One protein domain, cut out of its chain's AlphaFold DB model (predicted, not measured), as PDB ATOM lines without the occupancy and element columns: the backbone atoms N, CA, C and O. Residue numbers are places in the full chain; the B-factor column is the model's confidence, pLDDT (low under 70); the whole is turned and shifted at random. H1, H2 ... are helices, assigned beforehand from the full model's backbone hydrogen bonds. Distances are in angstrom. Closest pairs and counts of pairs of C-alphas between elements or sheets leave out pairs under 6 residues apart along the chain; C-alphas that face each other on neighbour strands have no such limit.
ATOM      1  N   ILE A   2      87.540 -45.512  64.202       74.75
ATOM      2  CA  ILE A   2      88.134 -44.827  63.027       74.75
ATOM      3  C   ILE A   2      87.167 -43.836  62.344       74.75
ATOM      4  O   ILE A   2      87.544 -42.705  62.047       74.75
ATOM      5  N   SER A   3      85.894 -44.207  62.179       85.94
ATOM      6  CA  SER A   3      84.868 -43.341  61.570       85.94
ATOM      7  C   SER A   3      84.626 -42.027  62.328       85.94
ATOM      8  O   SER A   3      84.354 -41.001  61.708       85.94
ATOM      9  N   LEU A   4      84.766 -42.018  63.658       89.38
ATOM     10  CA  LEU A   4      84.612 -40.809  64.475       89.38
ATOM     11  C   LEU A   4      85.760 -39.823  64.237       89.38
ATOM     12  O   LEU A   4      85.515 -38.627  64.073       89.38
ATOM     13  N   TYR A   5      86.998 -40.320  64.176       91.94
ATOM     14  CA  TYR A   5      88.175 -39.491  63.909       91.94
ATOM     15  C   TYR A   5      88.148 -38.905  62.498       91.94
ATOM     16  O   TYR A   5      88.371 -37.705  62.345       91.94
ATOM     17  N   LEU A   6      87.779 -39.704  61.491       91.75
ATOM     18  CA  LEU A   6      87.617 -39.225  60.116       91.75
ATOM     19  C   LEU A   6      86.543 -38.137  60.021       91.75
ATOM     20  O   LEU A   6      86.779 -37.083  59.438       91.75
ATOM     21  N   ASN A   7      85.387 -38.332  60.660       92.00
ATOM     22  CA  ASN A   7      84.333 -37.319  60.677       92.00
ATOM     23  C   ASN A   7      84.783 -36.024  61.365       92.00
ATOM     24  O   ASN A   7      84.451 -34.931  60.906       92.00
ATOM     25  N   LYS A   8      85.548 -36.124  62.460       94.38
ATOM     26  CA  LYS A   8      86.107 -34.956  63.153       94.38
ATOM     27  C   LYS A   8      87.118 -34.216  62.274       94.38
ATOM     28  O   LYS A   8      87.056 -32.989  62.203       94.38
ATOM     29  N   PHE A   9      87.997 -34.950  61.591       95.19
ATOM     30  CA  PHE A   9      88.953 -34.396  60.637       95.19
ATOM     31  C   PHE A   9      88.240 -33.642  59.514       95.19
ATOM     32  O   PHE A   9      88.512 -32.463  59.314       95.19
ATOM     33  N   TRP A  10      87.270 -34.268  58.845       95.75
ATOM     34  CA  TRP A  10      86.565 -33.644  57.726       95.75
ATOM     35  C   TRP A  10      85.764 -32.411  58.141       95.75
ATOM     36  O   TRP A  10      85.818 -31.394  57.455       95.75
ATOM     37  N   LYS A  11      85.114 -32.439  59.311       94.94
ATOM     38  CA  LYS A  11      84.456 -31.246  59.872       94.94
ATOM     39  C   LYS A  11      85.445 -30.107  60.127       94.94
ATOM     40  O   LYS A  11      85.141 -28.953  59.834       94.94
ATOM     41  N   TRP A  12      86.625 -30.410  60.670       96.31
ATOM     42  CA  TRP A  12      87.681 -29.413  60.855       96.31
ATOM     43  C   TRP A  12      88.218 -28.896  59.513       96.31
ATOM     44  O   TRP A  12      88.402 -27.686  59.362       96.31
ATOM     45  N   TYR A  13      88.425 -29.786  58.541       95.75
ATOM     46  CA  TYR A  13      88.949 -29.453  57.221       95.75
ATOM     47  C   TYR A  13      87.991 -28.525  56.468       95.75
ATOM     48  O   TYR A  13      88.400 -27.495  55.941       95.75
ATOM     49  N   GLU A  14      86.698 -28.850  56.473       93.56
ATOM     50  CA  GLU A  14      85.652 -28.059  55.824       93.56
ATOM     51  C   GLU A  14      85.441 -26.705  56.515       93.56
ATOM     52  O   GLU A  14      85.252 -25.696  55.835       93.56
ATOM     53  N   ARG A  15      85.568 -26.637  57.849       94.50
ATOM     54  CA  ARG A  15      85.528 -25.363  58.587       94.50
ATOM     55  C   ARG A  15      86.664 -24.417  58.190       94.50
ATOM     56  O   ARG A  15      86.479 -23.204  58.201       94.50
ATOM     57  N   ASN A  16      87.823 -24.965  57.829       94.81
ATOM     58  CA  ASN A  16      89.012 -24.210  57.431       94.81
ATOM     59  C   ASN A  16      89.276 -24.285  55.919       94.81
ATOM     60  O   ASN A  16      90.412 -24.108  55.487       94.81
ATOM     61  N   LEU A  17      88.242 -24.528  55.103       93.56
ATOM     62  CA  LEU A  17      88.404 -24.830  53.678       93.56
ATOM     63  C   LEU A  17      89.205 -23.765  52.918       93.56
ATOM     64  O   LEU A  17      90.078 -24.118  52.133       93.56
ATOM     65  N   LEU A  18      88.936 -22.479  53.165       94.25
ATOM     66  CA  LEU A  18      89.672 -21.380  52.532       94.25
ATOM     67  C   LEU A  18      91.167 -21.460  52.851       94.25
ATOM     68  O   LEU A  18      91.983 -21.450  51.936       94.25
ATOM     69  N   LEU A  19      91.512 -21.570  54.137       95.00
ATOM     70  CA  LEU A  19      92.899 -21.653  54.586       95.00
ATOM     71  C   LEU A  19      93.588 -22.885  53.993       95.00
ATOM     72  O   LEU A  19      94.664 -22.762  53.426       95.00
ATOM     73  N   ASN A  20      92.936 -24.047  54.054       95.56
ATOM     74  CA  ASN A  20      93.481 -25.291  53.518       95.56
ATOM     75  C   ASN A  20      93.700 -25.217  52.000       95.56
ATOM     76  O   ASN A  20      94.719 -25.689  51.513       95.56
ATOM     77  N   THR A  21      92.782 -24.586  51.261       94.88
ATOM     78  CA  THR A  21      92.912 -24.393  49.806       94.88
ATOM     79  C   THR A  21      94.073 -23.459  49.477       94.88
ATOM     80  O   THR A  21      94.841 -23.740  48.566       94.88
ATOM     81  N   VAL A  22      94.227 -22.362  50.227       96.88
ATOM     82  CA  VAL A  22      95.338 -21.420  50.034       96.88
ATOM     83  C   VAL A  22      96.673 -22.070  50.379       96.88
ATOM     84  O   VAL A  22      97.608 -21.936  49.607       96.88
ATOM     85  N   ILE A  23      96.767 -22.818  51.483       96.19
ATOM     86  CA  ILE A  23      97.993 -23.543  51.852       96.19
ATOM     87  C   ILE A  23      98.351 -24.577  50.780       96.19
ATOM     88  O   ILE A  23      99.499 -24.611  50.347       96.19
ATOM     89  N   ALA A  24      97.379 -25.375  50.324       95.94
ATOM     90  CA  ALA A  24      97.585 -26.351  49.256       95.94
ATOM     91  C   ALA A  24      98.119 -25.684  47.983       95.94
ATOM     92  O   ALA A  24      99.117 -26.126  47.425       95.94
ATOM     93  N   ALA A  25      97.482 -24.589  47.565       96.75
ATOM     94  CA  ALA A  25      97.877 -23.837  46.385       96.75
ATOM     95  C   ALA A  25      99.277 -23.225  46.532       96.75
ATOM     96  O   ALA A  25     100.095 -23.386  45.637       96.75
ATOM     97  N   SER A  26      99.574 -22.571  47.658       95.56
ATOM     98  CA  SER A  26     100.865 -21.917  47.885       95.56
ATOM     99  C   SER A  26     102.024 -22.905  47.978       95.56
ATOM    100  O   SER A  26     103.092 -22.617  47.453       95.56
ATOM    101  N   LEU A  27     101.837 -24.048  48.644       94.50
ATOM    102  CA  LEU A  27     102.881 -25.070  48.737       94.50
ATOM    103  C   LEU A  27     103.158 -25.691  47.368       94.50
ATOM    104  O   LEU A  27     104.303 -25.749  46.937       94.50
ATOM    105  N   PHE A  28     102.098 -26.051  46.646       95.25
ATOM    106  CA  PHE A  28     102.228 -26.677  45.336       95.25
ATOM    107  C   PHE A  28     102.675 -25.700  44.239       95.25
ATOM    108  O   PHE A  28     103.264 -26.103  43.247       95.25
ATOM    109  N   PHE A  29     102.469 -24.394  44.425       95.81
ATOM    110  CA  PHE A  29     102.998 -23.367  43.527       95.81
ATOM    111  C   PHE A  29     104.529 -23.359  43.471       95.81
ATOM    112  O   PHE A  29     105.091 -23.058  42.420       95.81
ATOM    113  N   TRP A  30     105.209 -23.714  44.567       93.94
ATOM    114  CA  TRP A  30     106.673 -23.763  44.591       93.94
ATOM    115  C   TRP A  30     107.258 -24.795  43.625       93.94
ATOM    116  O   TRP A  30     108.380 -24.596  43.170       93.94
ATOM    117  N   GLN A  31     106.475 -25.797  43.216       93.12
ATOM    118  CA  GLN A  31     106.890 -26.772  42.202       93.12
ATOM    119  C   GLN A  31     107.205 -26.126  40.846       93.12
ATOM    120  O   GLN A  31     107.978 -26.660  40.059       93.12
ATOM    121  N   LEU A  32     106.712 -24.910  40.577       93.75
ATOM    122  CA  LEU A  32     107.116 -24.162  39.383       93.75
ATOM    123  C   LEU A  32     108.612 -23.822  39.357       93.75
ATOM    124  O   LEU A  32     109.163 -23.673  38.271       93.75
ATOM    125  N   ILE A  33     109.262 -23.684  40.519       90.94
ATOM    126  CA  ILE A  33     110.712 -23.458  40.586       90.94
ATOM    127  C   ILE A  33     111.451 -24.705  40.111       90.94
ATOM    128  O   ILE A  33     112.328 -24.589  39.259       90.94
ATOM    129  N   HIS A  34     111.055 -25.871  40.621       90.44
ATOM    130  CA  HIS A  34     111.605 -27.159  40.218       90.44
ATOM    131  C   HIS A  34     111.420 -27.386  38.707       90.44
ATOM    132  O   HIS A  34     112.391 -27.559  37.971       90.44
ATOM    133  N   LEU A  35     110.193 -27.226  38.198       92.44
ATOM    134  CA  LEU A  35     109.892 -27.377  36.769       92.44
ATOM    135  C   LEU A  35     110.670 -26.401  35.880       92.44
ATOM    136  O   LEU A  35     111.082 -26.755  34.774       92.44
ATOM    137  N   TYR A  36     110.876 -25.168  36.348       90.62
ATOM    138  CA  TYR A  36     111.691 -24.189  35.639       90.62
ATOM    139  C   TYR A  36     113.167 -24.596  35.606       90.62
ATOM    140  O   TYR A  36     113.809 -24.490  34.560       90.62
ATOM    141  N   TRP A  37     113.705 -25.077  36.729       89.50
ATOM    142  CA  TRP A  37     115.070 -25.582  36.782       89.50
ATOM    143  C   TRP A  37     115.260 -26.762  35.825       89.50
ATOM    144  O   TRP A  37     116.188 -26.728  35.016       89.50
ATOM    145  N   LEU A  38     114.337 -27.726  35.833       88.81
ATOM    146  CA  LEU A  38     114.342 -28.877  34.931       88.81
ATOM    147  C   LEU A  38     114.267 -28.440  33.458       88.81
ATOM    148  O   LEU A  38     114.975 -28.965  32.598       88.81
ATOM    149  N   PHE A  39     113.449 -27.429  33.154       89.81
ATOM    150  CA  PHE A  39     113.374 -26.853  31.813       89.81
ATOM    151  C   PHE A  39     114.719 -26.287  31.344       89.81
ATOM    152  O   PHE A  39     115.195 -26.646  30.270       89.81
ATOM    153  N   ASP A  40     115.334 -25.398  32.125       87.88
ATOM    154  CA  ASP A  40     116.540 -24.688  31.688       87.88
ATOM    155  C   ASP A  40     117.800 -25.561  31.765       87.88
ATOM    156  O   ASP A  40     118.574 -25.625  30.810       87.88
ATOM    157  N   ASN A  41     118.000 -26.272  32.874       83.75
ATOM    158  CA  ASN A  41     119.249 -26.990  33.128       83.75
ATOM    159  C   ASN A  41     119.291 -28.384  32.507       83.75
ATOM    160  O   ASN A  41     120.381 -28.878  32.241       83.75
ATOM    161  N   VAL A  42     118.137 -28.998  32.233       85.38
ATOM    162  CA  VAL A  42     118.081 -30.325  31.606       85.38
ATOM    163  C   VAL A  42     117.589 -30.223  30.169       85.38
ATOM    164  O   VAL A  42     118.311 -30.597  29.246       85.38
ATOM    165  N   ILE A  43     116.386 -29.691  29.937       87.06
ATOM    166  CA  ILE A  43     115.779 -29.716  28.596       87.06
ATOM    167  C   ILE A  43     116.516 -28.780  27.629       87.06
ATOM    168  O   ILE A  43     116.900 -29.211  26.540       87.06
ATOM    169  N   LEU A  44     116.739 -27.511  27.995       87.25
ATOM    170  CA  LEU A  44     117.444 -26.569  27.118       87.25
ATOM    171  C   LEU A  44     118.909 -26.958  26.931       87.25
ATOM    172  O   LEU A  44     119.398 -26.899  25.802       87.25
ATOM    173  N   PHE A  45     119.576 -27.429  27.988       85.88
ATOM    174  CA  PHE A  45     120.931 -27.961  27.873       85.88
ATOM    175  C   PHE A  45     120.995 -29.121  26.870       85.88
ATOM    176  O   PHE A  45     121.855 -29.124  25.995       85.88
ATOM    177  N   GLN A  46     120.038 -30.051  26.909       84.00
ATOM    178  CA  GLN A  46     120.012 -31.187  25.986       84.00
ATOM    179  C   GLN A  46     119.728 -30.789  24.529       84.00
ATOM    180  O   GLN A  46     120.239 -31.423  23.605       84.00
ATOM    181  N   ILE A  47     118.897 -29.766  24.301       85.31
ATOM    182  CA  ILE A  47     118.501 -29.341  22.949       85.31
ATOM    183  C   ILE A  47     119.533 -28.391  22.327       85.31
ATOM    184  O   ILE A  47     119.815 -28.486  21.132       85.31
ATOM    185  N   PHE A  48     120.081 -27.466  23.114       87.00
ATOM    186  CA  PHE A  48     120.909 -26.360  22.626       87.00
ATOM    187  C   PHE A  48     122.369 -26.425  23.092       87.00
ATOM    188  O   PHE A  48     123.183 -25.635  22.618       87.00
ATOM    189  N   GLY A  49     122.718 -27.340  24.003       80.12
ATOM    190  CA  GLY A  49     124.059 -27.442  24.591       80.12
ATOM    191  C   GLY A  49     124.413 -26.286  25.532       80.12
ATOM    192  O   GLY A  49     125.581 -26.105  25.866       80.12
ATOM    193  N   ALA A  50     123.430 -25.474  25.925       74.12
ATOM    194  CA  ALA A  50     123.614 -24.307  26.775       74.12
ATOM    195  C   ALA A  50     122.469 -24.207  27.787       74.12
ATOM    196  O   ALA A  50     121.302 -24.295  27.407       74.12
ATOM    197  N   SER A  51     122.809 -23.987  29.058       74.00
ATOM    198  CA  SER A  51     121.867 -23.528  30.078       74.00
ATOM    199  C   SER A  51     122.063 -22.029  30.287       74.00
ATOM    200  O   SER A  51     123.192 -21.528  30.292       74.00
ATOM    201  N   ASN A  52     120.966 -21.283  30.423       70.94
ATOM    202  CA  ASN A  52     121.063 -19.848  30.696       70.94
ATOM    203  C   ASN A  52     121.276 -19.582  32.189       70.94
ATOM    204  O   ASN A  52     121.680 -18.481  32.570       70.94
ATOM    205  N   PHE A  53     120.997 -20.576  33.033       68.38
ATOM    206  CA  PHE A  53     120.930 -20.426  34.472       68.38
ATOM    207  C   PHE A  53     121.830 -21.442  35.179       68.38
ATOM    208  O   PHE A  53     121.411 -22.540  35.528       68.38
ATOM    209  N   ASN A  54     123.080 -21.055  35.430       68.25
ATOM    210  CA  ASN A  54     124.030 -21.896  36.156       68.25
ATOM    211  C   ASN A  54     123.750 -21.807  37.668       68.25
ATOM    212  O   ASN A  54     124.200 -20.878  38.349       68.25
ATOM    213  N   VAL A  55     122.934 -22.727  38.186       69.06
ATOM    214  CA  VAL A  55     122.569 -22.761  39.608       69.06
ATOM    215  C   VAL A  55     123.767 -23.245  40.416       69.06
ATOM    216  O   VAL A  55     124.076 -24.427  40.435       69.06
ATOM    217  N   THR A  56     124.447 -22.325  41.098       76.31
ATOM    218  CA  THR A  56     125.564 -22.651  41.992       76.31
ATOM    219  C   THR A  56     125.429 -21.924  43.326       76.31
ATOM    220  O   THR A  56     124.836 -20.841  43.425       76.31
ATOM    221  N   GLY A  57     125.979 -22.523  44.383       82.25
ATOM    222  CA  GLY A  57     126.050 -21.910  45.707       82.25
ATOM    223  C   GLY A  57     124.683 -21.808  46.386       82.25
ATOM    224  O   GLY A  57     123.981 -22.800  46.556       82.25
ATOM    225  N   ILE A  58     124.294 -20.603  46.815       82.69
ATOM    226  CA  ILE A  58     123.084 -20.427  47.637       82.69
ATOM    227  C   ILE A  58     121.790 -20.784  46.895       82.69
ATOM    228  O   ILE A  58     120.833 -21.237  47.515       82.69
ATOM    229  N   TRP A  59     121.764 -20.616  45.571       80.81
ATOM    230  CA  TRP A  59     120.590 -20.919  44.753       80.81
ATOM    231  C   TRP A  59     120.323 -22.419  44.656       80.81
ATOM    232  O   TRP A  59     119.169 -22.826  44.694       80.81
ATOM    233  N   GLU A  60     121.377 -23.233  44.627       81.62
ATOM    234  CA  GLU A  60     121.280 -24.697  44.630       81.62
ATOM    235  C   GLU A  60     120.639 -25.192  45.929       81.62
ATOM    236  O   GLU A  60     119.676 -25.952  45.913       81.62
ATOM    237  N   SER A  61     121.093 -24.655  47.065       83.69
ATOM    238  CA  SER A  61     120.512 -24.974  48.374       83.69
ATOM    239  C   SER A  61     119.031 -24.592  48.469       83.69
ATOM    240  O   SER A  61     118.253 -25.299  49.105       83.69
ATOM    241  N   ILE A  62     118.630 -23.479  47.846       83.94
ATOM    242  CA  ILE A  62     117.232 -23.037  47.817       83.94
ATOM    243  C   ILE A  62     116.367 -24.005  46.999       83.94
ATOM    244  O   ILE A  62     115.276 -24.341  47.453       83.94
ATOM    245  N   ILE A  63     116.843 -24.465  45.836       83.25
ATOM    246  CA  ILE A  63     116.110 -25.428  44.995       83.25
ATOM    247  C   ILE A  63     115.920 -26.748  45.741       83.25
ATOM    248  O   ILE A  63     114.782 -27.172  45.903       83.25
ATOM    249  N   ILE A  64     116.986 -27.288  46.340       82.25
ATOM    250  CA  ILE A  64     116.919 -28.522  47.140       82.25
ATOM    251  C   ILE A  64     115.862 -28.409  48.250       82.25
ATOM    252  O   ILE A  64     115.097 -29.340  48.496       82.25
ATOM    253  N   ILE A  65     115.783 -27.264  48.939       85.56
ATOM    254  CA  ILE A  65     114.754 -27.045  49.967       85.56
ATOM    255  C   ILE A  65     113.344 -27.105  49.364       85.56
ATOM    256  O   ILE A  65     112.446 -27.659  49.998       85.56
ATOM    257  N   PHE A  66     113.134 -26.528  48.179       86.81
ATOM    258  CA  PHE A  66     111.834 -26.557  47.511       86.81
ATOM    259  C   PHE A  66     111.458 -27.946  46.990       86.81
ATOM    260  O   PHE A  66     110.285 -28.304  47.101       86.81
ATOM    261  N   ASP A  67     112.426 -28.756  46.565       85.88
ATOM    262  CA  ASP A  67     112.190 -30.162  46.213       85.88
ATOM    263  C   ASP A  67     111.697 -30.946  47.444       85.88
ATOM    264  O   ASP A  67     110.705 -31.667  47.399       85.88
ATOM    265  N   TYR A  68     112.260 -30.704  48.636       88.75
ATOM    266  CA  TYR A  68     111.730 -31.312  49.870       88.75
ATOM    267  C   TYR A  68     110.305 -30.855  50.233       88.75
ATOM    268  O   TYR A  68     109.609 -31.539  50.995       88.75
ATOM    269  N   VAL A  69     109.845 -29.715  49.708       92.00
ATOM    270  CA  VAL A  69     108.462 -29.241  49.874       92.00
ATOM    271  C   VAL A  69     107.494 -29.973  48.932       92.00
ATOM    272  O   VAL A  69     106.282 -29.939  49.163       92.00
ATOM    273  N   GLU A  70     107.976 -30.709  47.934       91.00
ATOM    274  CA  GLU A  70     107.152 -31.508  47.022       91.00
ATOM    275  C   GLU A  70     106.305 -32.551  47.759       91.00
ATOM    276  O   GLU A  70     105.076 -32.544  47.648       91.00
ATOM    277  N   ILE A  71     106.918 -33.361  48.629       92.75
ATOM    278  CA  ILE A  71     106.225 -34.403  49.407       92.75
ATOM    279  C   ILE A  71     105.016 -33.845  50.187       92.75
ATOM    280  O   ILE A  71     103.894 -34.340  50.006       92.75
ATOM    281  N   PRO A  72     105.167 -32.827  51.066       94.50
ATOM    282  CA  PRO A  72     104.016 -32.271  51.768       94.50
ATOM    283  C   PRO A  72     103.011 -31.613  50.813       94.50
ATOM    284  O   PRO A  72     101.810 -31.654  51.094       94.50
ATOM    285  N   SER A  73     103.455 -31.057  49.681       94.88
ATOM    286  CA  SER A  73     102.565 -30.466  48.677       94.88
ATOM    287  C   SER A  73     101.671 -31.517  48.020       94.88
ATOM    288  O   SER A  73     100.447 -31.369  48.050       94.88
ATOM    289  N   ILE A  74     102.244 -32.621  47.527       95.75
ATOM    290  CA  ILE A  74     101.504 -33.738  46.921       95.75
ATOM    291  C   ILE A  74     100.464 -34.282  47.897       95.75
ATOM    292  O   ILE A  74      99.303 -34.486  47.527       95.75
ATOM    293  N   ILE A  75     100.837 -34.475  49.167       96.69
ATOM    294  CA  ILE A  75      99.922 -34.979  50.198       96.69
ATOM    295  C   ILE A  75      98.757 -34.007  50.419       96.69
ATOM    296  O   ILE A  75      97.592 -34.414  50.408       96.69
ATOM    297  N   ILE A  76      99.044 -32.719  50.617       96.75
ATOM    298  CA  ILE A  76      98.016 -31.717  50.925       96.75
ATOM    299  C   ILE A  76      97.066 -31.519  49.736       96.75
ATOM    300  O   ILE A  76      95.846 -31.461  49.929       96.75
ATOM    301  N   VAL A  77      97.592 -31.467  48.512       97.38
ATOM    302  CA  VAL A  77      96.785 -31.339  47.291       97.38
ATOM    303  C   VAL A  77      95.987 -32.621  47.020       97.38
ATOM    304  O   VAL A  77      94.822 -32.554  46.621       97.38
ATOM    305  N   SER A  78      96.528 -33.797  47.345       97.75
ATOM    306  CA  SER A  78      95.768 -35.053  47.292       97.75
ATOM    307  C   SER A  78      94.576 -35.026  48.252       97.75
ATOM    308  O   SER A  78      93.452 -35.329  47.857       97.75
ATOM    309  N   ILE A  79      94.774 -34.584  49.501       97.50
ATOM    310  CA  ILE A  79      93.678 -34.414  50.472       97.50
ATOM    311  C   ILE A  79      92.632 -33.421  49.944       97.50
ATOM    312  O   ILE A  79      91.430 -33.646  50.116       97.50
ATOM    313  N   PHE A  80      93.069 -32.349  49.280       97.00
ATOM    314  CA  PHE A  80      92.181 -31.372  48.655       97.00
ATOM    315  C   PHE A  80      91.272 -32.008  47.590       97.00
ATOM    316  O   PHE A  80      90.048 -31.870  47.682       97.00
ATOM    317  N   TYR A  81      91.817 -32.776  46.644       97.44
ATOM    318  CA  TYR A  81      91.001 -33.442  45.618       97.44
ATOM    319  C   TYR A  81      90.166 -34.608  46.161       97.44
ATOM    320  O   TYR A  81      89.037 -34.812  45.710       97.44
ATOM    321  N   ILE A  82      90.639 -35.318  47.191       97.44
ATOM    322  CA  ILE A  82      89.825 -36.306  47.921       97.44
ATOM    323  C   ILE A  82      88.609 -35.626  48.564       97.44
ATOM    324  O   ILE A  82      87.496 -36.159  48.521       97.44
ATOM    325  N   ASN A  83      88.790 -34.438  49.146       96.00
ATOM    326  CA  ASN A  83      87.686 -33.671  49.712       96.00
ATOM    327  C   ASN A  83      86.670 -33.240  48.646       96.00
ATOM    328  O   ASN A  83      85.471 -33.245  48.918       96.00
ATOM    329  N   GLU A  84      87.125 -32.876  47.444       95.00
ATOM    330  CA  GLU A  84      86.221 -32.577  46.328       95.00
ATOM    331  C   GLU A  84      85.394 -33.801  45.932       95.00
ATOM    332  O   GLU A  84      84.169 -33.707  45.875       95.00
ATOM    333  N   LEU A  85      86.031 -34.965  45.770       96.62
ATOM    334  CA  LEU A  85      85.334 -36.211  45.440       96.62
ATOM    335  C   LEU A  85      84.328 -36.640  46.510       96.62
ATOM    336  O   LEU A  85      83.262 -37.154  46.174       96.62
ATOM    337  N   ARG A  86      84.622 -36.384  47.793       94.81
ATOM    338  CA  ARG A  86      83.669 -36.617  48.892       94.81
ATOM    339  C   ARG A  86      82.397 -35.778  48.770       94.81
ATOM    340  O   ARG A  86      81.348 -36.222  49.228       94.81
ATOM    341  N   LYS A  87      82.490 -34.563  48.224       92.00
ATOM    342  CA  LYS A  87      81.351 -33.638  48.083       92.00
ATOM    343  C   LYS A  87      80.539 -33.896  46.818       92.00
ATOM    344  O   LYS A  87      79.358 -33.564  46.780       92.00
ATOM    345  N   GLY A  88      81.159 -34.482  45.802       93.06
ATOM    346  CA  GLY A  88      80.500 -34.884  44.571       93.06
ATOM    347  C   GLY A  88      81.488 -35.536  43.618       93.06
ATOM    348  O   GLY A  88      82.610 -35.061  43.438       93.06
ATOM    349  N   PHE A  89      81.065 -36.628  42.984       94.19
ATOM    350  CA  PHE A  89      81.917 -37.314  42.026       94.19
ATOM    351  C   PHE A  89      82.141 -36.449  40.781       94.19
ATOM    352  O   PHE A  89      81.197 -35.939  40.179       94.19
ATOM    353  N   SER A  90      83.399 -36.314  40.373       95.38
ATOM    354  CA  SER A  90      83.778 -35.716  39.097       95.38
ATOM    355  C   SER A  90      85.090 -36.323  38.608       95.38
ATOM    356  O   SER A  90      85.959 -36.679  39.399       95.38
ATOM    357  N   TRP A  91      85.247 -36.449  37.290       96.38
ATOM    358  CA  TRP A  91      86.426 -37.096  36.701       96.38
ATOM    359  C   TRP A  91      87.707 -36.274  36.828       96.38
ATOM    360  O   TRP A  91      88.797 -36.834  36.882       96.38
ATOM    361  N   LYS A  92      87.596 -34.946  36.903       96.62
ATOM    362  CA  LYS A  92      88.759 -34.056  36.948       96.62
ATOM    363  C   LYS A  92      89.615 -34.253  38.218       96.62
ATOM    364  O   LYS A  92      90.811 -34.477  38.064       96.62
ATOM    365  N   PRO A  93      89.055 -34.271  39.444       96.75
ATOM    366  CA  PRO A  93      89.803 -34.645  40.646       96.75
ATOM    367  C   PRO A  93      90.389 -36.058  40.597       96.75
ATOM    368  O   PRO A  93      91.487 -36.260  41.099       96.75
ATOM    369  N   VAL A  94      89.703 -37.029  39.978       97.50
ATOM    370  CA  VAL A  94      90.253 -38.387  39.796       97.50
ATOM    371  C   VAL A  94      91.514 -38.340  38.934       97.50
ATOM    372  O   VAL A  94      92.539 -38.890  39.324       97.50
ATOM    373  N   LEU A  95      91.460 -37.647  37.795       97.81
ATOM    374  CA  LEU A  95      92.608 -37.489  36.904       97.81
ATOM    375  C   LEU A  95      93.779 -36.789  37.605       97.81
ATOM    376  O   LEU A  95      94.917 -37.226  37.491       97.81
ATOM    377  N   PHE A  96      93.502 -35.739  38.375       97.75
ATOM    378  CA  PHE A  96      94.541 -35.017  39.112       97.75
ATOM    379  C   PHE A  96      95.131 -35.828  40.259       97.75
ATOM    380  O   PHE A  96      96.333 -35.758  40.488       97.75
ATOM    381  N   LEU A  97      94.333 -36.658  40.930       97.88
ATOM    382  CA  LEU A  97      94.860 -37.631  41.880       97.88
ATOM    383  C   LEU A  97      95.775 -38.642  41.190       97.88
ATOM    384  O   LEU A  97      96.806 -38.979  41.756       97.88
ATOM    385  N   ILE A  98      95.454 -39.096  39.978       97.31
ATOM    386  CA  ILE A  98      96.357 -39.962  39.207       97.31
ATOM    387  C   ILE A  98      97.673 -39.231  38.912       97.31
ATOM    388  O   ILE A  98      98.728 -39.787  39.194       97.31
ATOM    389  N   PHE A  99      97.625 -37.983  38.432       97.31
ATOM    390  CA  PHE A  99      98.834 -37.190  38.165       97.31
ATOM    391  C   PHE A  99      99.703 -37.023  39.413       97.31
ATOM    392  O   PHE A  99     100.898 -37.279  39.342       97.31
ATOM    393  N   LEU A 100      99.098 -36.692  40.559       96.25
ATOM    394  CA  LEU A 100      99.789 -36.572  41.848       96.25
ATOM    395  C   LEU A 100     100.369 -37.903  42.338       96.25
ATOM    396  O   LEU A 100     101.438 -37.930  42.930       96.25
ATOM    397  N   ASN A 101      99.671 -39.022  42.118       95.50
ATOM    398  CA  ASN A 101     100.156 -40.321  42.578       95.50
ATOM    399  C   ASN A 101     101.285 -40.869  41.702       95.50
ATOM    400  O   ASN A 101     102.121 -41.618  42.201       95.50
ATOM    401  N   ILE A 102     101.326 -40.499  40.421       94.75
ATOM    402  CA  ILE A 102     102.441 -40.856  39.542       94.75
ATOM    403  C   ILE A 102     103.721 -40.102  39.953       94.75
ATOM    404  O   ILE A 102     104.796 -40.661  39.774       94.75
ATOM    405  N   GLN A 103     103.634 -38.932  40.603       93.25
ATOM    406  CA  GLN A 103     104.820 -38.217  41.116       93.25
ATOM    407  C   GLN A 103     105.626 -39.039  42.129       93.25
ATOM    408  O   GLN A 103     106.848 -38.979  42.146       93.25
ATOM    409  N   TRP A 104     104.987 -39.918  42.913       91.75
ATOM    410  CA  TRP A 104     105.722 -40.836  43.796       91.75
ATOM    411  C   TRP A 104     106.687 -41.755  43.036       91.75
ATOM    412  O   TRP A 104     107.684 -42.202  43.601       91.75
ATOM    413  N   LEU A 105     106.389 -42.049  41.767       87.88
ATOM    414  CA  LEU A 105     107.283 -42.798  40.893       87.88
ATOM    415  C   LEU A 105     108.538 -41.985  40.566       87.88
ATOM    416  O   LEU A 105     109.636 -42.530  40.632       87.88
ATOM    417  N   HIS A 106     108.373 -40.701  40.243       84.06
ATOM    418  CA  HIS A 106     109.482 -39.778  40.019       84.06
ATOM    419  C   HIS A 106     110.329 -39.654  41.301       84.06
ATOM    420  O   HIS A 106     111.488 -40.065  41.313       84.06
ATOM    421  N   LEU A 107     109.700 -39.284  42.424       84.56
ATOM    422  CA  LEU A 107     110.349 -39.081  43.726       84.56
ATOM    423  C   LEU A 107     111.206 -40.257  44.216       84.56
ATOM    424  O   LEU A 107     112.277 -40.052  44.785       84.56
ATOM    425  N   PHE A 108     110.720 -41.495  44.074       82.94
ATOM    426  CA  PHE A 108     111.388 -42.663  44.661       82.94
ATOM    427  C   PHE A 108     112.184 -43.508  43.674       82.94
ATOM    428  O   PHE A 108     113.050 -44.268  44.113       82.94
ATOM    429  N   TRP A 109     111.880 -43.443  42.377       69.94
ATOM    430  CA  TRP A 109     112.475 -44.359  41.403       69.94
ATOM    431  C   TRP A 109     113.307 -43.660  40.336       69.94
ATOM    432  O   TRP A 109     114.392 -44.148  40.024       69.94
ATOM    433  N   ILE A 110     112.826 -42.545  39.789       73.38
ATOM    434  CA  ILE A 110     113.480 -41.842  38.681       73.38
ATOM    435  C   ILE A 110     113.826 -40.424  39.140       73.38
ATOM    436  O   ILE A 110     113.208 -39.460  38.707       73.38
ATOM    437  N   THR A 111     114.793 -40.329  40.055       78.31
ATOM    438  CA  THR A 111     115.189 -39.068  40.697       78.31
ATOM    439  C   THR A 111     115.876 -38.104  39.728       78.31
ATOM    440  O   THR A 111     116.448 -38.522  38.717       78.31
ATOM    441  N   ASP A 112     115.938 -36.823  40.093       73.81
ATOM    442  CA  ASP A 112     116.673 -35.804  39.330       73.81
ATOM    443  C   ASP A 112     118.133 -36.173  39.074       73.81
ATOM    444  O   ASP A 112     118.664 -35.925  37.992       73.81
ATOM    445  N   GLN A 113     118.780 -36.835  40.038       76.12
ATOM    446  CA  GLN A 113     120.150 -37.312  39.872       76.12
ATOM    447  C   GLN A 113     120.260 -38.300  38.708       76.12
ATOM    448  O   GLN A 113     121.182 -38.204  37.903       76.12
ATOM    449  N   PHE A 114     119.294 -39.213  38.573       73.75
ATOM    450  CA  PHE A 114     119.258 -40.134  37.443       73.75
ATOM    451  C   PHE A 114     119.064 -39.392  36.112       73.75
ATOM    452  O   PHE A 114     119.713 -39.728  35.121       73.75
ATOM    453  N   VAL A 115     118.200 -38.372  36.081       70.75
ATOM    454  CA  VAL A 115     117.966 -37.551  34.883       70.75
ATOM    455  C   VAL A 115     119.241 -36.801  34.474       70.75
ATOM    456  O   VAL A 115     119.614 -36.832  33.298       70.75
ATOM    457  N   ILE A 116     119.948 -36.194  35.431       77.50
ATOM    458  CA  ILE A 116     121.227 -35.505  35.204       77.50
ATOM    459  C   ILE A 116     122.300 -36.485  34.713       77.50
ATOM    460  O   ILE A 116     122.950 -36.222  33.701       77.50
ATOM    461  N   ASP A 117     122.484 -37.621  35.386       78.75
ATOM    462  CA  ASP A 117     123.517 -38.600  35.026       78.75
ATOM    463  C   ASP A 117     123.293 -39.150  33.612       78.75
ATOM    464  O   ASP A 117     124.233 -39.337  32.844       78.75
ATOM    465  N   GLN A 118     122.035 -39.351  33.224       76.31
ATOM    466  CA  GLN A 118     121.697 -39.933  31.934       76.31
ATOM    467  C   GLN A 118     121.722 -38.932  30.769       76.31
ATOM    468  O   GLN A 118     122.044 -39.333  29.645       76.31
ATOM    469  N   LEU A 119     121.331 -37.673  30.997       74.81
ATOM    470  CA  LEU A 119     121.209 -36.662  29.938       74.81
ATOM    471  C   LEU A 119     122.416 -35.719  29.871       74.81
ATOM    472  O   LEU A 119     122.834 -35.355  28.778       74.81
ATOM    473  N   ILE A 120     123.013 -35.371  31.011       75.06
ATOM    474  CA  ILE A 120     124.104 -34.391  31.096       75.06
ATOM    475  C   ILE A 120     125.468 -35.084  31.218       75.06
ATOM    476  O   ILE A 120     126.408 -34.682  30.534       75.06
ATOM    477  N   ASN A 121     125.582 -36.146  32.030       75.69
ATOM    478  CA  ASN A 121     126.862 -36.810  32.337       75.69
ATOM    479  C   ASN A 121     126.904 -38.309  31.953       75.69
ATOM    480  O   ASN A 121     127.186 -39.150  32.815       75.69
ATOM    481  N   PRO A 122     126.712 -38.674  30.668       64.69
ATOM    482  CA  PRO A 122     126.512 -40.063  30.233       64.69
ATOM    483  C   PRO A 122     127.717 -41.001  30.447       64.69
ATOM    484  O   PRO A 122     127.609 -42.200  30.196       64.69
ATOM    485  N   GLU A 123     128.871 -40.488  30.893       64.62
ATOM    486  CA  GLU A 123     130.051 -41.297  31.230       64.62
ATOM    487  C   GLU A 123     129.846 -42.168  32.485       64.62
ATOM    488  O   GLU A 123     130.498 -43.205  32.633       64.62
ATOM    489  N   HIS A 124     128.896 -41.809  33.356       60.75
ATOM    490  CA  HIS A 124     128.443 -42.674  34.444       60.75
ATOM    491  C   HIS A 124     127.458 -43.688  33.873       60.75
ATOM    492  O   HIS A 124     126.307 -43.337  33.689       60.75
ATOM    493  N   GLN A 125     127.885 -44.921  33.566       56.78
ATOM    494  CA  GLN A 125     127.031 -45.970  32.977       56.78
ATOM    495  C   GLN A 125     125.762 -46.228  33.819       56.78
ATOM    496  O   GLN A 125     125.843 -46.944  34.824       56.78
ATOM    497  N   PRO A 126     124.580 -45.708  33.438       58.94
ATOM    498  CA  PRO A 126     123.383 -45.876  34.243       58.94
ATOM    499  C   PRO A 126     122.801 -47.269  34.000       58.94
ATOM    500  O   PRO A 126     122.856 -47.813  32.898       58.94
ATOM    501  N   ILE A 127     122.203 -47.851  35.037       68.38
ATOM    502  CA  ILE A 127     121.567 -49.178  34.973       68.38
ATOM    503  C   ILE A 127     120.262 -49.134  34.146       68.38
ATOM    504  O   ILE A 127     119.781 -50.171  33.688       68.38
ATOM    505  N   LEU A 128     119.679 -47.944  33.941       71.06
ATOM    506  CA  LEU A 128     118.364 -47.756  33.325       71.06
ATOM    507  C   LEU A 128     118.436 -47.036  31.960       71.06
ATOM    508  O   LEU A 128     119.280 -46.168  31.769       71.06
ATOM    509  N   PRO A 129     117.534 -47.358  31.011       81.56
ATOM    510  CA  PRO A 129     117.477 -46.727  29.688       81.56
ATOM    511  C   PRO A 129     117.243 -45.205  29.663       81.56
ATOM    512  O   PRO A 129     116.393 -44.687  30.381       81.56
ATOM    513  N   MET A 130     117.844 -44.518  28.682       79.50
ATOM    514  CA  MET A 130     117.701 -43.066  28.463       79.50
ATOM    515  C   MET A 130     116.255 -42.570  28.295       79.50
ATOM    516  O   MET A 130     115.925 -41.464  28.716       79.50
ATOM    517  N   TRP A 131     115.367 -43.370  27.701       84.25
ATOM    518  CA  TRP A 131     113.969 -42.965  27.513       84.25
ATOM    519  C   TRP A 131     113.222 -42.772  28.842       84.25
ATOM    520  O   TRP A 131     112.266 -42.000  28.880       84.25
ATOM    521  N   LEU A 132     113.666 -43.411  29.934       86.19
ATOM    522  CA  LEU A 132     113.067 -43.233  31.259       86.19
ATOM    523  C   LEU A 132     113.294 -41.826  31.813       86.19
ATOM    524  O   LEU A 132     112.410 -41.315  32.489       86.19
ATOM    525  N   ALA A 133     114.416 -41.173  31.486       84.75
ATOM    526  CA  ALA A 133     114.673 -39.796  31.915       84.75
ATOM    527  C   ALA A 133     113.646 -38.825  31.308       84.75
ATOM    528  O   ALA A 133     113.101 -37.972  31.999       84.75
ATOM    529  N   TRP A 134     113.286 -39.017  30.034       87.94
ATOM    530  CA  TRP A 134     112.216 -38.247  29.392       87.94
ATOM    531  C   TRP A 134     110.833 -38.541  29.974       87.94
ATOM    532  O   TRP A 134     109.984 -37.653  30.013       87.94
ATOM    533  N   VAL A 135     110.597 -39.774  30.430       90.50
ATOM    534  CA  VAL A 135     109.355 -40.132  31.125       90.50
ATOM    535  C   VAL A 135     109.274 -39.463  32.493       90.50
ATOM    536  O   VAL A 135     108.206 -38.959  32.818       90.50
ATOM    537  N   ALA A 136     110.368 -39.398  33.258       89.44
ATOM    538  CA  ALA A 136     110.409 -38.639  34.512       89.44
ATOM    539  C   ALA A 136     110.088 -37.163  34.290       89.44
ATOM    540  O   ALA A 136     109.138 -36.671  34.883       89.44
ATOM    541  N   ILE A 137     110.759 -36.522  33.328       90.19
ATOM    542  CA  ILE A 137     110.462 -35.132  32.959       90.19
ATOM    543  C   ILE A 137     108.981 -34.977  32.599       90.19
ATOM    544  O   ILE A 137     108.314 -34.047  33.036       90.19
ATOM    545  N   PHE A 138     108.421 -35.889  31.800       93.12
ATOM    546  CA  PHE A 138     107.002 -35.818  31.458       93.12
ATOM    547  C   PHE A 138     106.095 -35.926  32.691       93.12
ATOM    548  O   PHE A 138     105.088 -35.219  32.753       93.12
ATOM    549  N   ILE A 139     106.439 -36.790  33.650       93.50
ATOM    550  CA  ILE A 139     105.710 -36.950  34.909       93.50
ATOM    551  C   ILE A 139     105.700 -35.631  35.686       93.50
ATOM    552  O   ILE A 139     104.604 -35.191  36.033       93.50
ATOM    553  N   ASP A 140     106.833 -34.946  35.837       91.62
ATOM    554  CA  ASP A 140     106.903 -33.662  36.559       91.62
ATOM    555  C   ASP A 140     105.994 -32.618  35.900       91.62
ATOM    556  O   ASP A 140     105.200 -31.921  36.534       91.62
ATOM    557  N   TYR A 141     105.987 -32.568  34.568       95.31
ATOM    558  CA  TYR A 141     105.132 -31.633  33.835       95.31
ATOM    559  C   TYR A 141     103.626 -31.943  33.935       95.31
ATOM    560  O   TYR A 141     102.808 -31.058  33.652       95.31
ATOM    561  N   LEU A 142     103.218 -33.141  34.381       95.88
ATOM    562  CA  LEU A 142     101.812 -33.433  34.702       95.88
ATOM    563  C   LEU A 142     101.315 -32.666  35.933       95.88
ATOM    564  O   LEU A 142     100.100 -32.565  36.134       95.88
ATOM    565  N   GLU A 143     102.207 -32.078  36.729       94.94
ATOM    566  CA  GLU A 143     101.824 -31.224  37.848       94.94
ATOM    567  C   GLU A 143     101.240 -29.883  37.396       94.94
ATOM    568  O   GLU A 143     100.313 -29.376  38.028       94.94
ATOM    569  N   LEU A 144     101.690 -29.325  36.266       96.50
ATOM    570  CA  LEU A 144     101.233 -28.025  35.750       96.50
ATOM    571  C   LEU A 144      99.701 -27.850  35.708       96.50
ATOM    572  O   LEU A 144      99.204 -26.846  36.237       96.50
ATOM    573  N   PRO A 145      98.905 -28.770  35.118       97.12
ATOM    574  CA  PRO A 145      97.447 -28.639  35.130       97.12
ATOM    575  C   PRO A 145      96.859 -28.669  36.548       97.12
ATOM    576  O   PRO A 145      95.848 -28.005  36.805       97.12
ATOM    577  N   VAL A 146      97.492 -29.399  37.468       97.38
ATOM    578  CA  VAL A 146      97.077 -29.507  38.869       97.38
ATOM    579  C   VAL A 146      97.421 -28.219  39.631       97.38
ATOM    580  O   VAL A 146      96.570 -27.709  40.367       97.38
ATOM    581  N   ILE A 147      98.607 -27.638  39.408       96.94
ATOM    582  CA  ILE A 147      99.040 -26.347  39.971       96.94
ATOM    583  C   ILE A 147      98.062 -25.260  39.538       96.94
ATOM    584  O   ILE A 147      97.491 -24.559  40.376       96.94
ATOM    585  N   TYR A 148      97.807 -25.161  38.231       97.81
ATOM    586  CA  TYR A 148      96.905 -24.161  37.673       97.81
ATOM    587  C   TYR A 148      95.497 -24.251  38.278       97.81
ATOM    588  O   TYR A 148      94.931 -23.232  38.685       97.81
ATOM    589  N   ASP A 149      94.922 -25.454  38.370       97.88
ATOM    590  CA  ASP A 149      93.578 -25.623  38.927       97.88
ATOM    591  C   ASP A 149      93.513 -25.275  40.418       97.88
ATOM    592  O   ASP A 149      92.607 -24.554  40.843       97.88
ATOM    593  N   THR A 150      94.493 -25.732  41.199       96.69
ATOM    594  CA  THR A 150      94.554 -25.487  42.647       96.69
ATOM    595  C   THR A 150      94.709 -23.988  42.931       96.69
ATOM    596  O   THR A 150      93.959 -23.425  43.733       96.69
ATOM    597  N   MET A 151      95.587 -23.305  42.188       97.69
ATOM    598  CA  MET A 151      95.768 -21.850  42.253       97.69
ATOM    599  C   MET A 151      94.502 -21.090  41.855       97.69
ATOM    600  O   MET A 151      94.072 -20.169  42.558       97.69
ATOM    601  N   LYS A 152      93.848 -21.492  40.759       97.31
ATOM    602  CA  LYS A 152      92.590 -20.885  40.309       97.31
ATOM    603  C   LYS A 152      91.503 -20.999  41.377       97.31
ATOM    604  O   LYS A 152      90.795 -20.024  41.640       97.31
ATOM    605  N   LYS A 153      91.370 -22.163  42.013       95.69
ATOM    606  CA  LYS A 153      90.392 -22.386  43.085       95.69
ATOM    607  C   LYS A 153      90.709 -21.570  44.333       95.69
ATOM    608  O   LYS A 153      89.790 -20.977  44.897       95.69
ATOM    609  N   ALA A 154      91.981 -21.460  44.716       96.81
ATOM    610  CA  ALA A 154      92.399 -20.582  45.806       96.81
ATOM    611  C   ALA A 154      92.041 -19.116  45.521       96.81
ATOM    612  O   ALA A 154      91.424 -18.459  46.361       96.81
ATOM    613  N   PHE A 155      92.329 -18.623  44.313       96.81
ATOM    614  CA  PHE A 155      91.991 -17.257  43.911       96.81
ATOM    615  C   PHE A 155      90.480 -16.989  43.964       96.81
ATOM    616  O   PHE A 155      90.041 -15.988  44.534       96.81
ATOM    617  N   ILE A 156      89.664 -17.906  43.431       95.56
ATOM    618  CA  ILE A 156      88.198 -17.803  43.486       95.56
ATOM    619  C   ILE A 156      87.707 -17.806  44.941       95.56
ATOM    620  O   ILE A 156      86.857 -16.991  45.306       95.56
ATOM    621  N   ALA A 157      88.251 -18.678  45.793       93.38
ATOM    622  CA  ALA A 157      87.871 -18.765  47.201       93.38
ATOM    623  C   ALA A 157      88.195 -17.471  47.970       93.38
ATOM    624  O   ALA A 157      87.358 -16.986  48.737       93.38
ATOM    625  N   ILE A 158      89.368 -16.875  47.725       94.88
ATOM    626  CA  ILE A 158      89.758 -15.578  48.295       94.88
ATOM    627  C   ILE A 158      88.804 -14.484  47.809       94.88
ATOM    628  O   ILE A 158      88.239 -13.760  48.631       94.88
ATOM    629  N   LYS A 159      88.572 -14.394  46.493       94.25
ATOM    630  CA  LYS A 159      87.685 -13.387  45.892       94.25
ATOM    631  C   LYS A 159      86.285 -13.430  46.509       94.25
ATOM    632  O   LYS A 159      85.760 -12.391  46.905       94.25
ATOM    633  N   ASN A 160      85.708 -14.622  46.651       92.50
ATOM    634  CA  ASN A 160      84.381 -14.804  47.242       92.50
ATOM    635  C   ASN A 160      84.347 -14.388  48.719       92.50
ATOM    636  O   ASN A 160      83.389 -13.756  49.163       92.50
ATOM    637  N   LYS A 161      85.405 -14.692  49.484       91.00
ATOM    638  CA  LYS A 161      85.495 -14.304  50.898       91.00
ATOM    639  C   LYS A 161      85.595 -12.790  51.075       91.00
ATOM    640  O   LYS A 161      84.960 -12.249  51.980       91.00
ATOM    641  N   VAL A 162      86.370 -12.119  50.224       90.19
ATOM    642  CA  VAL A 162      86.493 -10.654  50.225       90.19
ATOM    643  C   VAL A 162      85.157 -10.012  49.855       90.19
ATOM    644  O   VAL A 162      84.695  -9.138  50.579       90.19
ATOM    645  N   ALA A 163      84.483 -10.504  48.810       89.56
ATOM    646  CA  ALA A 163      83.165 -10.006  48.416       89.56
ATOM    647  C   ALA A 163      82.120 -10.144  49.541       89.56
ATOM    648  O   ALA A 163      81.391  -9.199  49.809       89.56
TER     649      ALA A 163
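AT A GLANCE: This is residues 2 to 163 of the 167 residues of an uncharacterized protein of Candidatus Wolfebacteria bacterium (UniProt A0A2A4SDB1). The model is an elongated stack of crossed helices: H2 and H3, end to end, make one long line, H7 and H8, end to end, make a second, and the long hairpin of H4 and H5 packs on both, H4 on H2 and H3, H5 on H7 and H8. H1 turns off at a corner at one end, where its residues 2 to 9 stick out, while the short H6 packs on H3 and H7 near the other end. The printed part has 162 residues with eight named helices, H1 to H8 in order, and no named strand: all helix. It is only just compact, close to loose, with a radius of gyration of the C-alphas of 18.3 A and spans of 56 by 33 by 26 A.

HOW THE PARTS SIT: Begin at H1, residues 2 to 15, about perpendicular at 85 degrees to H2, residues 17 to 29; they are close but not clearly touching, the closest C-alphas, Tyr 13 and Asn 20, being 7.2 A apart. H4, residues 58 to 87, has a kink of 33 degrees near residue 71; its residues 69 to 80 alone touch H2, closest at C-alphas Phe 28 and Ser 73, 5.1 A, at a steep tilt of 38 degrees, opposite ways. H3, residues 31 to 48, touches H4 with residues 31 to 34 alone, closest at C-alphas His 34 and Asp 67, 6.7 A. H4 and H5, residues 91 to 109, form a helical hairpin, closest at C-alphas Tyr 81 and Pro 93, 5.3 A. H6, residues 112 to 119, touches H7, residues 131 to 141, closest at C-alphas Val 115 and Ala 133, 5.0 A. H8, residues 143 to 163, touches H2, closest at C-alphas Ala 25 and Met 151, 5.0 A. Every O i to N i+4 pair is within hydrogen-bond range in H1, H2, H6, H7 and H8; the counts are 12 of 14 in H3, 24 of 26 in H4 and 12 of 15 in H5.

IN THESE COORDINATES: Find C-alpha 2 at (88.134, -44.827, 63.027), where H1 begins. From C-alpha 58 at (123.084, -20.427, 47.637), H4 runs 43.8 A to C-alpha 87. H3 is 24.1 A long, H5 27.4 A, and H8 runs 30.2 A to C-alpha 163 at (83.165, -10.006, 48.416).

THE WHOLE: Look for the two C-alphas farthest apart at Glu 123 and Ala 163, 58.9 A. The printed part has no cut, and the link from H6 to H7 is long, with 11 residues. The pLDDT is under 70 at residues 53 to 55, 109 and 122 to 127.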